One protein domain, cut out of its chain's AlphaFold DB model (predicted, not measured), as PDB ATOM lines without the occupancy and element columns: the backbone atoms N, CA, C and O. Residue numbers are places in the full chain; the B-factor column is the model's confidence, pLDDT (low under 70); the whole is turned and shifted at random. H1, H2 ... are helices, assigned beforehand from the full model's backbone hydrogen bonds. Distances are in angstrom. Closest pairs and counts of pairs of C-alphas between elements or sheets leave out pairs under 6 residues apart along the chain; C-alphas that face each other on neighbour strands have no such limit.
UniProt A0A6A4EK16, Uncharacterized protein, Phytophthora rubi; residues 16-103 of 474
ATOM      1  N   VAL A  16     -41.111 -40.035   2.141       77.94
ATOM      2  CA  VAL A  16     -41.350 -40.506   0.763       77.94
ATOM      3  C   VAL A  16     -42.794 -40.244   0.315       77.94
ATOM      4  O   VAL A  16     -43.033 -39.900  -0.843       77.94
ATOM      5  N   CYS A  17     -43.768 -40.384   1.217       76.50
ATOM      6  CA  CYS A  17     -45.164 -40.048   0.928       76.50
ATOM      7  C   CYS A  17     -45.367 -38.529   0.830       76.50
ATOM      8  O   CYS A  17     -46.029 -38.075  -0.100       76.50
ATOM      9  N   ALA A  18     -44.756 -37.751   1.728       77.94
ATOM     10  CA  ALA A  18     -44.810 -36.290   1.708       77.94
ATOM     11  C   ALA A  18     -44.198 -35.713   0.416       77.94
ATOM     12  O   ALA A  18     -44.830 -34.901  -0.256       77.94
ATOM     13  N   GLN A  19     -43.031 -36.216   0.000       79.00
ATOM     14  CA  GLN A  19     -42.378 -35.869  -1.268       79.00
ATOM     15  C   GLN A  19     -43.256 -36.172  -2.489       79.00
ATOM     16  O   GLN A  19     -43.342 -35.353  -3.399       79.00
ATOM     17  N   ARG A  20     -43.941 -37.325  -2.511       76.50
ATOM     18  CA  ARG A  20     -44.863 -37.706  -3.600       76.50
ATOM     19  C   ARG A  20     -46.167 -36.906  -3.622       76.50
ATOM     20  O   ARG A  20     -46.804 -36.846  -4.666       76.50
ATOM     21  N   ALA A  21     -46.572 -36.324  -2.494       72.75
ATOM     22  CA  ALA A  21     -47.780 -35.509  -2.380       72.75
ATOM     23  C   ALA A  21     -47.573 -34.043  -2.820       72.75
ATOM     24  O   ALA A  21     -48.535 -33.274  -2.857       72.75
ATOM     25  N   VAL A  22     -46.342 -33.645  -3.158       76.81
ATOM     26  CA  VAL A  22     -46.033 -32.320  -3.711       76.81
ATOM     27  C   VAL A  22     -46.633 -32.176  -5.121       76.81
ATOM     28  O   VAL A  22     -46.283 -32.959  -6.007       76.81
ATOM     29  N   PRO A  23     -47.488 -31.170  -5.386       72.62
ATOM     30  CA  PRO A  23     -47.999 -30.920  -6.730       72.62
ATOM     31  C   PRO A  23     -46.907 -30.400  -7.672       72.62
ATOM     32  O   PRO A  23     -46.136 -29.510  -7.313       72.62
ATOM     33  N   ALA A  24     -46.899 -30.868  -8.921       58.50
ATOM     34  CA  ALA A  24     -46.144 -30.206  -9.984       58.50
ATOM     35  C   ALA A  24     -46.657 -28.756 -10.177       58.50
ATOM     36  O   ALA A  24     -47.864 -28.529 -10.053       58.50
ATOM     37  N   PRO A  25     -45.790 -27.766 -10.473       68.44
ATOM     38  CA  PRO A  25     -44.374 -27.881 -10.844       68.44
ATOM     39  C   PRO A  25     -43.387 -27.835  -9.660       68.44
ATOM     40  O   PRO A  25     -42.184 -27.686  -9.875       68.44
ATOM     41  N   PHE A  26     -43.860 -27.905  -8.413       75.50
ATOM     42  CA  PHE A  26     -42.994 -27.784  -7.243       75.50
ATOM     43  C   PHE A  26     -42.156 -29.055  -7.022       75.50
ATOM     44  O   PHE A  26     -42.521 -30.154  -7.430       75.50
ATOM     45  N   SER A  27     -41.016 -28.896  -6.349       80.56
ATOM     46  CA  SER A  27     -40.161 -30.002  -5.896       80.56
ATOM     47  C   SER A  27     -39.911 -29.838  -4.405       80.56
ATOM     48  O   SER A  27     -39.813 -28.708  -3.926       80.56
ATOM     49  N   TRP A  28     -39.826 -30.952  -3.674       81.31
ATOM     50  CA  TRP A  28     -39.660 -30.953  -2.217       81.31
ATOM     51  C   TRP A  28     -38.516 -30.037  -1.764       81.31
ATOM     52  O   TRP A  28     -38.720 -29.158  -0.927       81.31
ATOM     53  N   ASP A  29     -37.356 -30.150  -2.408       80.62
ATOM     54  CA  ASP A  29     -36.122 -29.417  -2.084       80.62
ATOM     55  C   ASP A  29     -36.155 -27.922  -2.473       80.62
ATOM     56  O   ASP A  29     -35.185 -27.203  -2.264       80.62
ATOM     57  N   LYS A  30     -37.280 -27.433  -3.016       79.00
ATOM     58  CA  LYS A  30     -37.541 -26.006  -3.302       79.00
ATOM     59  C   LYS A  30     -38.756 -25.444  -2.556       79.00
ATOM     60  O   LYS A  30     -39.085 -24.273  -2.706       79.00
ATOM     61  N   ILE A  31     -39.458 -26.270  -1.783       81.94
ATOM     62  CA  ILE A  31     -40.589 -25.847  -0.952       81.94
ATOM     63  C   ILE A  31     -40.078 -25.359   0.401       81.94
ATOM     64  O   ILE A  31     -39.244 -26.008   1.022       81.94
ATOM     65  N   ARG A  32     -40.622 -24.236   0.880       87.88
ATOM     66  CA  ARG A  32     -40.255 -23.619   2.161       87.88
ATOM     67  C   ARG A  32     -40.348 -24.613   3.327       87.88
ATOM     68  O   ARG A  32     -41.297 -25.393   3.410       87.88
ATOM     69  N   ALA A  33     -39.379 -24.567   4.239       88.19
ATOM     70  CA  ALA A  33     -39.247 -25.555   5.310       88.19
ATOM     71  C   ALA A  33     -40.489 -25.674   6.219       88.19
ATOM     72  O   ALA A  33     -40.830 -26.780   6.624       88.19
ATOM     73  N   ASP A  34     -41.214 -24.585   6.495       89.62
ATOM     74  CA  ASP A  34     -42.444 -24.643   7.301       89.62
ATOM     75  C   ASP A  34     -43.577 -25.423   6.615       89.62
ATOM     76  O   ASP A  34     -44.279 -26.190   7.272       89.62
ATOM     77  N   LEU A  35     -43.694 -25.333   5.288       88.50
ATOM     78  CA  LEU A  35     -44.599 -26.185   4.513       88.50
ATOM     79  C   LEU A  35     -44.184 -27.659   4.569       88.50
ATOM     80  O   LEU A  35     -45.053 -28.518   4.692       88.50
ATOM     81  N   ARG A  36     -42.880 -27.973   4.516       88.75
ATOM     82  CA  ARG A  36     -42.396 -29.362   4.650       88.75
ATOM     83  C   ARG A  36     -42.782 -29.969   5.998       88.75
ATOM     84  O   ARG A  36     -43.223 -31.114   6.045       88.75
ATOM     85  N   GLU A  37     -42.665 -29.202   7.078       88.88
ATOM     86  CA  GLU A  37     -43.077 -29.647   8.412       88.88
ATOM     87  C   GLU A  37     -44.599 -29.861   8.512       88.88
ATOM     88  O   GLU A  37     -45.043 -30.846   9.100       88.88
ATOM     89  N   LEU A  38     -45.416 -28.997   7.894       87.31
ATOM     90  CA  LEU A  38     -46.876 -29.185   7.831       87.31
ATOM     91  C   LEU A  38     -47.279 -30.410   6.989       87.31
ATOM     92  O   LEU A  38     -48.224 -31.120   7.336       87.31
ATOM     93  N   PHE A  39     -46.522 -30.721   5.935       83.81
ATOM     94  CA  PHE A  39     -46.665 -31.960   5.164       83.81
ATOM     95  C   PHE A  39     -46.380 -33.212   5.992       83.81
ATOM     96  O   PHE A  39     -47.145 -34.175   5.942       83.81
ATOM     97  N   LEU A  40     -45.285 -33.212   6.760       83.06
ATOM     98  CA  LEU A  40     -44.951 -34.323   7.659       83.06
ATOM     99  C   LEU A  40     -46.025 -34.478   8.747       83.06
ATOM    100  O   LEU A  40     -46.392 -35.605   9.084       83.06
ATOM    101  N   ALA A  41     -46.619 -33.362   9.189       82.81
ATOM    102  CA  ALA A  41     -47.776 -33.330  10.082       82.81
ATOM    103  C   ALA A  41     -49.087 -33.860   9.461       82.81
ATOM    104  O   ALA A  41     -50.058 -34.027  10.199       82.81
ATOM    105  N   GLY A  42     -49.126 -34.138   8.151       78.88
ATOM    106  CA  GLY A  42     -50.265 -34.739   7.450       78.88
ATOM    107  C   GLY A  42     -51.189 -33.775   6.699       78.88
ATOM    108  O   GLY A  42     -52.275 -34.190   6.295       78.88
ATOM    109  N   GLU A  43     -50.804 -32.512   6.496       81.44
ATOM    110  CA  GLU A  43     -51.626 -31.546   5.749       81.44
ATOM    111  C   GLU A  43     -51.492 -31.676   4.224       81.44
ATOM    112  O   GLU A  43     -50.454 -32.079   3.698       81.44
ATOM    113  N   SER A  44     -52.546 -31.289   3.493       80.12
ATOM    114  CA  SER A  44     -52.480 -31.165   2.033       80.12
ATOM    115  C   SER A  44     -51.715 -29.900   1.622       80.12
ATOM    116  O   SER A  44     -51.656 -28.928   2.376       80.12
ATOM    117  N   PHE A  45     -51.165 -29.868   0.400       79.62
ATOM    118  CA  PHE A  45     -50.330 -28.749  -0.065       79.62
ATOM    119  C   PHE A  45     -50.989 -27.378   0.085       79.62
ATOM    120  O   PHE A  45     -50.369 -26.435   0.572       79.62
ATOM    121  N   TRP A  46     -52.252 -27.261  -0.328       82.88
ATOM    122  CA  TRP A  46     -52.949 -25.979  -0.300       82.88
ATOM    123  C   TRP A  46     -53.455 -25.608   1.092       82.88
ATOM    124  O   TRP A  46     -53.562 -24.414   1.371       82.88
ATOM    125  N   ASP A  47     -53.688 -26.590   1.962       82.62
ATOM    126  CA  ASP A  47     -54.040 -26.340   3.361       82.62
ATOM    127  C   ASP A  47     -52.810 -25.856   4.133       82.62
ATOM    128  O   ASP A  47     -52.879 -24.800   4.754       82.62
ATOM    129  N   ALA A  48     -51.655 -26.510   3.969       84.62
ATOM    130  CA  ALA A  48     -50.382 -26.073   4.549       84.62
ATOM    131  C   ALA A  48     -49.984 -24.657   4.091       84.62
ATOM    132  O   ALA A  48     -49.559 -23.823   4.892       84.62
ATOM    133  N   VAL A  49     -50.170 -24.346   2.801       84.62
ATOM    134  CA  VAL A  49     -49.954 -22.994   2.253       84.62
ATOM    135  C   VAL A  49     -50.947 -21.980   2.827       84.62
ATOM    136  O   VAL A  49     -50.558 -20.840   3.088       84.62
ATOM    137  N   ALA A  50     -52.212 -22.354   3.024       84.25
ATOM    138  CA  ALA A  50     -53.204 -21.480   3.646       84.25
ATOM    139  C   ALA A  50     -52.914 -21.258   5.139       84.25
ATOM    140  O   ALA A  50     -53.077 -20.140   5.623       84.25
ATOM    141  N   GLU A  51     -52.447 -22.282   5.851       86.31
ATOM    142  CA  GLU A  51     -52.086 -22.228   7.267       86.31
ATOM    143  C   GLU A  51     -50.858 -21.336   7.484       86.31
ATOM    144  O   GLU A  51     -50.933 -20.351   8.215       86.31
ATOM    145  N   ALA A  52     -49.775 -21.552   6.732       87.31
ATOM    146  CA  ALA A  52     -48.560 -20.735   6.802       87.31
ATOM    147  C   ALA A  52     -48.754 -19.255   6.380       87.31
ATOM    148  O   ALA A  52     -47.878 -18.421   6.636       87.31
ATOM    149  N   ARG A  53     -49.888 -18.909   5.744       87.00
ATOM    150  CA  ARG A  53     -50.308 -17.523   5.447       87.00
ATOM    151  C   ARG A  53     -51.070 -16.850   6.594       87.00
ATOM    152  O   ARG A  53     -51.171 -15.623   6.589       87.00
ATOM    153  N   LYS A  54     -51.641 -17.598   7.544       85.56
ATOM    154  CA  LYS A  54     -52.466 -17.029   8.621       85.56
ATOM    155  C   LYS A  54     -51.604 -16.257   9.618       85.56
ATOM    156  O   LYS A  54     -50.506 -16.670   9.985       85.56
ATOM    157  N   ASN A  55     -52.137 -15.143  10.113       87.19
ATOM    158  CA  ASN A  55     -51.536 -14.392  11.211       87.19
ATOM    159  C   ASN A  55     -51.932 -15.027  12.554       87.19
ATOM    160  O   ASN A  55     -52.858 -14.571  13.223       87.19
ATOM    161  N   HIS A  56     -51.294 -16.149  12.886       87.38
ATOM    162  CA  HIS A  56     -51.601 -16.958  14.065       87.38
ATOM    163  C   HIS A  56     -50.366 -17.717  14.577       87.38
ATOM    164  O   HIS A  56     -49.311 -17.715  13.950       87.38
ATOM    165  N   MET A  57     -50.501 -18.382  15.722       86.12
ATOM    166  CA  MET A  57     -49.444 -19.211  16.297       86.12
ATOM    167  C   MET A  57     -49.302 -20.537  15.535       86.12
ATOM    168  O   MET A  57     -50.272 -21.282  15.431       86.12
ATOM    169  N   LEU A  58     -48.089 -20.817  15.045       87.88
ATOM    170  CA  LEU A  58     -47.751 -22.043  14.301       87.88
ATOM    171  C   LEU A  58     -46.479 -22.743  14.827       87.88
ATOM    172  O   LEU A  58     -46.229 -23.913  14.546       87.88
ATOM    173  N   HIS A  59     -45.660 -22.045  15.624       86.38
ATOM    174  CA  HIS A  59     -44.353 -22.529  16.097       86.38
ATOM    175  C   HIS A  59     -44.433 -23.699  17.083       86.38
ATOM    176  O   HIS A  59     -43.425 -24.347  17.362       86.38
ATOM    177  N   ASP A  60     -45.610 -23.953  17.642       85.94
ATOM    178  CA  ASP A  60     -45.929 -25.090  18.500       85.94
ATOM    179  C   ASP A  60     -46.182 -26.385  17.714       85.94
ATOM    180  O   ASP A  60     -46.251 -27.453  18.320       85.94
ATOM    181  N   ARG A  61     -46.250 -26.309  16.380       85.50
ATOM    182  CA  ARG A  61     -46.330 -27.464  15.473       85.50
ATOM    183  C   ARG A  61     -44.968 -27.925  14.956       85.50
ATOM    184  O   ARG A  61     -44.851 -29.045  14.468       85.50
ATOM    185  N   PHE A  62     -43.935 -27.094  15.089       89.56
ATOM    186  CA  PHE A  62     -42.593 -27.372  14.577       89.56
ATOM    187  C   PHE A  62     -41.669 -27.949  15.653       89.56
ATOM    188  O   PHE A  62     -41.735 -27.589  16.834       89.56
ATOM    189  N   GLY A  63     -40.764 -28.840  15.245       86.94
ATOM    190  CA  GLY A  63     -39.649 -29.268  16.080       86.94
ATOM    191  C   GLY A  63     -38.665 -28.121  16.325       86.94
ATOM    192  O   GLY A  63     -38.352 -27.357  15.417       86.94
ATOM    193  N   LYS A  64     -38.115 -28.019  17.540       86.81
ATOM    194  CA  LYS A  64     -37.185 -26.936  17.931       86.81
ATOM    195  C   LYS A  64     -36.019 -26.689  16.969       86.81
ATOM    196  O   LYS A  64     -35.626 -25.541  16.820       86.81
ATOM    197  N   ARG A  65     -35.443 -27.744  16.377       86.81
ATOM    198  CA  ARG A  65     -34.325 -27.619  15.423       86.81
ATOM    199  C   ARG A  65     -34.798 -26.945  14.138       86.81
ATOM    200  O   ARG A  65     -34.352 -25.844  13.854       86.81
ATOM    201  N   ALA A  66     -35.801 -27.537  13.486       88.38
ATOM    202  CA  ALA A  66     -36.430 -26.987  12.291       88.38
ATOM    203  C   ALA A  66     -36.900 -25.539  12.494       88.38
ATOM    204  O   ALA A  66     -36.601 -24.690  11.668       88.38
ATOM    205  N   LEU A  67     -37.538 -25.215  13.628       90.19
ATOM    206  CA  LEU A  67     -37.928 -23.838  13.952       90.19
ATOM    207  C   LEU A  67     -36.727 -22.876  14.006       90.19
ATOM    208  O   LEU A  67     -36.814 -21.777  13.470       90.19
ATOM    209  N   VAL A  68     -35.616 -23.262  14.639       89.25
ATOM    210  CA  VAL A  68     -34.402 -22.428  14.665       89.25
ATOM    211  C   VAL A  68     -33.825 -22.269  13.258       89.25
ATOM    212  O   VAL A  68     -33.481 -21.158  12.878       89.25
ATOM    213  N   ASP A  69     -33.778 -23.336  12.464       88.50
ATOM    214  CA  ASP A  69     -33.210 -23.306  11.110       88.50
ATOM    215  C   ASP A  69     -34.085 -22.476  10.140       88.50
ATOM    216  O   ASP A  69     -33.569 -21.721   9.313       88.50
ATOM    217  N   MET A  70     -35.413 -22.503  10.317       92.69
ATOM    218  CA  MET A  70     -36.354 -21.587   9.656       92.69
ATOM    219  C   MET A  70     -36.108 -20.124  10.036       92.69
ATOM    220  O   MET A  70     -36.159 -19.258   9.168       92.69
ATOM    221  N   LEU A  71     -35.855 -19.833  11.315       90.12
ATOM    222  CA  LEU A  71     -35.567 -18.470  11.773       90.12
ATOM    223  C   LEU A  71     -34.214 -17.981  11.247       90.12
ATOM    224  O   LEU A  71     -34.145 -16.852  10.779       90.12
ATOM    225  N   VAL A  72     -33.175 -18.825  11.244       87.31
ATOM    226  CA  VAL A  72     -31.865 -18.542  10.620       87.31
ATOM    227  C   VAL A  72     -32.059 -18.132   9.159       87.31
ATOM    228  O   VAL A  72     -31.620 -17.057   8.750       87.31
ATOM    229  N   SER A  73     -32.789 -18.945   8.389       86.75
ATOM    230  CA  SER A  73     -33.127 -18.653   6.993       86.75
ATOM    231  C   SER A  73     -33.932 -17.353   6.845       86.75
ATOM    232  O   SER A  73     -33.560 -16.476   6.064       86.75
ATOM    233  N   ALA A  74     -35.004 -17.172   7.617       87.94
ATOM    234  CA  ALA A  74     -35.870 -16.001   7.507       87.94
ATOM    235  C   ALA A  74     -35.212 -14.694   7.994       87.94
ATOM    236  O   ALA A  74     -35.571 -13.625   7.497       87.94
ATOM    237  N   ILE A  75     -34.248 -14.751   8.919       86.50
ATOM    238  CA  ILE A  75     -33.409 -13.608   9.313       86.50
ATOM    239  C   ILE A  75     -32.432 -13.276   8.178       86.50
ATOM    240  O   ILE A  75     -32.437 -12.147   7.690       86.50
ATOM    241  N   TYR A  76     -31.659 -14.262   7.708       83.06
ATOM    242  CA  TYR A  76     -30.660 -14.091   6.645       83.06
ATOM    243  C   TYR A  76     -31.275 -13.531   5.351       83.06
ATOM    244  O   TYR A  76     -30.754 -12.585   4.760       83.06
ATOM    245  N   TRP A  77     -32.437 -14.051   4.946       83.19
ATOM    246  CA  TRP A  77     -33.174 -13.612   3.755       83.19
ATOM    247  C   TRP A  77     -34.158 -12.450   4.008       83.19
ATOM    248  O   TRP A  77     -34.967 -12.137   3.133       83.19
ATOM    249  N   GLN A  78     -34.100 -11.797   5.179       83.69
ATOM    250  CA  GLN A  78     -34.915 -10.624   5.555       83.69
ATOM    251  C   GLN A  78     -36.434 -10.824   5.358       83.69
ATOM    252  O   GLN A  78     -37.162  -9.938   4.903       83.69
ATOM    253  N   ALA A  79     -36.929 -12.015   5.692       84.06
ATOM    254  CA  ALA A  79     -38.283 -12.476   5.399       84.06
ATOM    255  C   ALA A  79     -39.173 -12.701   6.640       84.06
ATOM    256  O   ALA A  79     -40.296 -13.198   6.502       84.06
ATOM    257  N   LEU A  80     -38.721 -12.285   7.831       83.44
ATOM    258  CA  LEU A  80     -39.532 -12.285   9.059       83.44
ATOM    259  C   LEU A  80     -40.856 -11.520   8.877       83.44
ATOM    260  O   LEU A  80     -41.922 -12.088   9.097       83.44
ATOM    261  N   ASP A  81     -40.806 -10.280   8.369       78.31
ATOM    262  CA  ASP A  81     -42.003  -9.452   8.108       78.31
ATOM    263  C   ASP A  81     -42.973 -10.095   7.087       78.31
ATOM    264  O   ASP A  81     -44.142  -9.724   7.009       78.31
ATOM    265  N   ARG A  82     -42.494 -11.050   6.276       75.69
ATOM    266  CA  ARG A  82     -43.265 -11.746   5.226       75.69
ATOM    267  C   ARG A  82     -43.879 -13.065   5.704       75.69
ATOM    268  O   ARG A  82     -44.499 -13.770   4.907       75.69
ATOM    269  N   THR A  83     -43.687 -13.421   6.973       86.12
ATOM    270  CA  THR A  83     -44.063 -14.725   7.531       86.12
ATOM    271  C   THR A  83     -44.904 -14.510   8.792       86.12
ATOM    272  O   THR A  83     -44.362 -14.531   9.895       86.12
ATOM    273  N   PRO A  84     -46.229 -14.279   8.661       84.88
ATOM    274  CA  PRO A  84     -47.054 -13.732   9.744       84.88
ATOM    275  C   PRO A  84     -46.986 -14.522  11.055       84.88
ATOM    276  O   PRO A  84     -46.922 -13.930  12.135       84.88
ATOM    277  N   TRP A  85     -46.915 -15.855  10.967       90.31
ATOM    278  CA  TRP A  85     -46.847 -16.734  12.134       90.31
ATOM    279  C   TRP A  85     -45.574 -16.566  12.977       90.31
ATOM    280  O   TRP A  85     -45.599 -16.842  14.179       90.31
ATOM    281  N   MET A  86     -44.471 -16.072  12.397       90.00
ATOM    282  CA  MET A  86     -43.214 -15.879  13.128       90.00
ATOM    283  C   MET A  86     -43.349 -14.825  14.233       90.00
ATOM    284  O   MET A  86     -42.750 -14.987  15.288       90.00
ATOM    285  N   THR A  87     -44.237 -13.836  14.082       88.25
ATOM    286  CA  THR A  87     -44.557 -12.825  15.114       88.25
ATOM    287  C   THR A  87     -44.948 -13.430  16.475       88.25
ATOM    288  O   THR A  87     -44.828 -12.773  17.508       88.25
ATOM    289  N   TYR A  88     -45.416 -14.682  16.497       87.12
ATOM    290  CA  TYR A  88     -45.852 -15.391  17.704       87.12
ATOM    291  C   TYR A  88     -44.753 -16.266  18.338       87.12
ATOM    292  O   TYR A  88     -44.957 -16.813  19.429       87.12
ATOM    293  N   VAL A  89     -43.589 -16.390  17.691       88.38
ATOM    294  CA  VAL A  89     -42.442 -17.168  18.174       88.38
ATOM    295  C   VAL A  89     -41.832 -16.502  19.418       88.38
ATOM    296  O   VAL A  89     -41.544 -15.307  19.403       88.38
ATOM    297  N   PRO A  90     -41.566 -17.248  20.507       88.31
ATOM    298  CA  PRO A  90     -40.877 -16.700  21.672       88.31
ATOM    299  C   PRO A  90     -39.451 -16.221  21.357       88.31
ATOM    300  O   PRO A  90     -38.653 -16.972  20.802       88.31
ATOM    301  N   GLU A  91     -39.110 -15.021  21.832       84.75
ATOM    302  CA  GLU A  91     -37.818 -14.323  21.669       84.75
ATOM    303  C   GLU A  91     -36.570 -15.210  21.864       84.75
ATOM    304  O   GLU A  91     -35.616 -15.135  21.098       84.75
ATOM    305  N   GLY A  92     -36.608 -16.153  22.813       84.44
ATOM    306  CA  GLY A  92     -35.510 -17.097  23.047       84.44
ATOM    307  C   GLY A  92     -35.137 -17.997  21.856       84.44
ATOM    308  O   GLY A  92     -34.031 -18.523  21.844       84.44
ATOM    309  N   TYR A  93     -36.008 -18.184  20.857       88.75
ATOM    310  CA  TYR A  93     -35.646 -18.876  19.609       88.75
ATOM    311  C   TYR A  93     -34.936 -17.955  18.607       88.75
ATOM    312  O   TYR A  93     -34.106 -18.437  17.841       88.75
ATOM    313  N   TYR A  94     -35.209 -16.647  18.644       87.00
ATOM    314  CA  TYR A  94     -34.516 -15.659  17.816       87.00
ATOM    315  C   TYR A  94     -33.060 -15.495  18.243       87.00
ATOM    316  O   TYR A  94     -32.189 -15.510  17.383       87.00
ATOM    317  N   HIS A  95     -32.777 -15.437  19.549       85.56
ATOM    318  CA  HIS A  95     -31.393 -15.381  20.039       85.56
ATOM    319  C   HIS A  95     -30.563 -16.592  19.587       85.56
ATOM    320  O   HIS A  95     -29.452 -16.416  19.109       85.56
ATOM    321  N   VAL A  96     -31.120 -17.809  19.651       87.00
ATOM    322  CA  VAL A  96     -30.430 -19.034  19.194       87.00
ATOM    323  C   VAL A  96     -30.241 -19.052  17.668       87.00
ATOM    324  O   VAL A  96     -29.254 -19.588  17.172       87.00
ATOM    325  N   ALA A  97     -31.169 -18.466  16.905       88.25
ATOM    326  CA  ALA A  97     -31.016 -18.310  15.459       88.25
ATOM    327  C   ALA A  97     -29.969 -17.240  15.090       88.25
ATOM    328  O   ALA A  97     -29.235 -17.414  14.124       88.25
ATOM    329  N   GLN A  98     -29.873 -16.162  15.869       83.88
ATOM    330  CA  GLN A  98     -28.866 -15.119  15.692       83.88
ATOM    331  C   GLN A  98     -27.461 -15.618  16.069       83.88
ATOM    332  O   GLN A  98     -26.538 -15.450  15.283       83.88
ATOM    333  N   GLU A  99     -27.312 -16.327  17.192       86.19
ATOM    334  CA  GLU A  99     -26.055 -16.973  17.605       86.19
ATOM    335  C   GLU A  99     -25.520 -17.922  16.514       86.19
ATOM    336  O   GLU A  99     -24.340 -17.891  16.182       86.19
ATOM    337  N   LYS A 100     -26.409 -18.692  15.864       82.94
ATOM    338  CA  LYS A 100     -26.067 -19.529  14.698       82.94
ATOM    339  C   LYS A 100     -25.619 -18.755  13.450       82.94
ATOM    340  O   LYS A 100     -24.945 -19.344  12.611       82.94
ATOM    341  N   LEU A 101     -26.050 -17.506  13.278       80.75
ATOM    342  CA  LEU A 101     -25.662 -16.648  12.148       80.75
ATOM    343  C   LEU A 101     -24.362 -15.882  12.418       80.75
ATOM    344  O   LEU A 101     -23.671 -15.510  11.475       80.75
ATOM    345  N   GLU A 102     -24.045 -15.639  13.689       77.50
ATOM    346  CA  GLU A 102     -22.829 -14.953  14.140       77.50
ATOM    347  C   GLU A 102     -21.637 -15.915  14.337       77.50
ATOM    348  O   GLU A 102     -20.492 -15.470  14.441       77.50
ATOM    349  N   ASP A 103     -21.879 -17.232  14.345       77.06
ATOM    350  CA  ASP A 103     -20.835 -18.259  14.385       77.06
ATOM    351  C   ASP A 103     -19.909 -18.166  13.155       77.06
ATOM    352  O   ASP A 103     -20.324 -18.320  12.006       77.06
TER     353      ASP A 103
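Overview. This is residues 16 to 103 of the 474 residues of an uncharacterized protein of Phytophthora rubi (UniProt A0A6A4EK16). Two crossed pairs of helices, H2 with H3 and H4 with H6, follow one another along the longest axis and meet where H4 comes to H2; the contact between the two pairs is slight. The short helix H1 lies at the end of this axis beyond H2, H6 lies toward the other end, and the short H5 lies near the last residue of H3 without touching a named helix. The printed part has 88 residues with six named helices, H1 to H6 in order along the chain, and no named strand; its class is all helix. It is compact, with a radius of gyration of the C-alphas of 13.1 A, and the C-alphas span 36 by 27 by 21 A.

Arrangement. H4, residues 64 to 76, is the longest helix by residues. It touches H6, residues 91 to 102, at a steep tilt of 62 degrees, the same way; their closest C-alphas are those of Val 72 and Ala 97, 4.9 A apart. With residues 66 to 70 alone, H4 only just touches H2, residues 33 to 40, through 3 pairs of C-alphas within 8 A, the closest being those of Ala 33 and Met 70 at 6.6 A. H4 and H2 run opposite ways at a shallow tilt of 29 degrees. H2 is the hub, touching three helices. It touches H3, residues 45 to 52, at a steep tilt of 55 degrees, opposite ways, with the closest C-alphas those of Leu 38 and Ala 48, 5.7 A apart. H2 also only just touches H1, residues 16 to 20, with 3 pairs of C-alphas within 8 A; the closest are those of Ala 18 and Phe 39, at 5.8 A. H5, residues 84 to 88, is close to but not clearly touching H3, with the C-alphas of Ala 52 and Trp 85 closest at 6.9 A. H4 and H5 are only just apart, their closest C-alphas 8.2 A from each other, and H1 and H6 are apart. Every O i to N i+4 pair is within hydrogen-bond range in H1, H2, H3 and H4, against 7 of 8 in H6 and 0 of 1 in H5, where 2 of 2 O i to N i+3 pairs are within range.

Along the chain. H4 measures 18.3 A from C-alpha 64 at (-37.185, -26.936, 17.931) to C-alpha 76, and H6 measures 16.8 A from C-alpha 91 to C-alpha 102 at (-22.829, -14.953, 14.140). H2 and H3 each measure 10.7 A. H1 begins at C-alpha 16, (-41.350, -40.506, 0.763), and is 6.3 A long; H5 is 8.2 A long.

Size, cuts and confidence. The two C-alphas farthest apart are those of Ala 24 and Asp 103, at 37.1 A. The printed part has no cut. The links from H1 to H2, with 12 residues, and from H3 to H4, with 11, are long; those from H2 to H3 and from H5 to H6 are tight, and that from H4 to H5 is short. The mean pLDDT of the printed part is 83.9, and residues 24 to 25 are under 70.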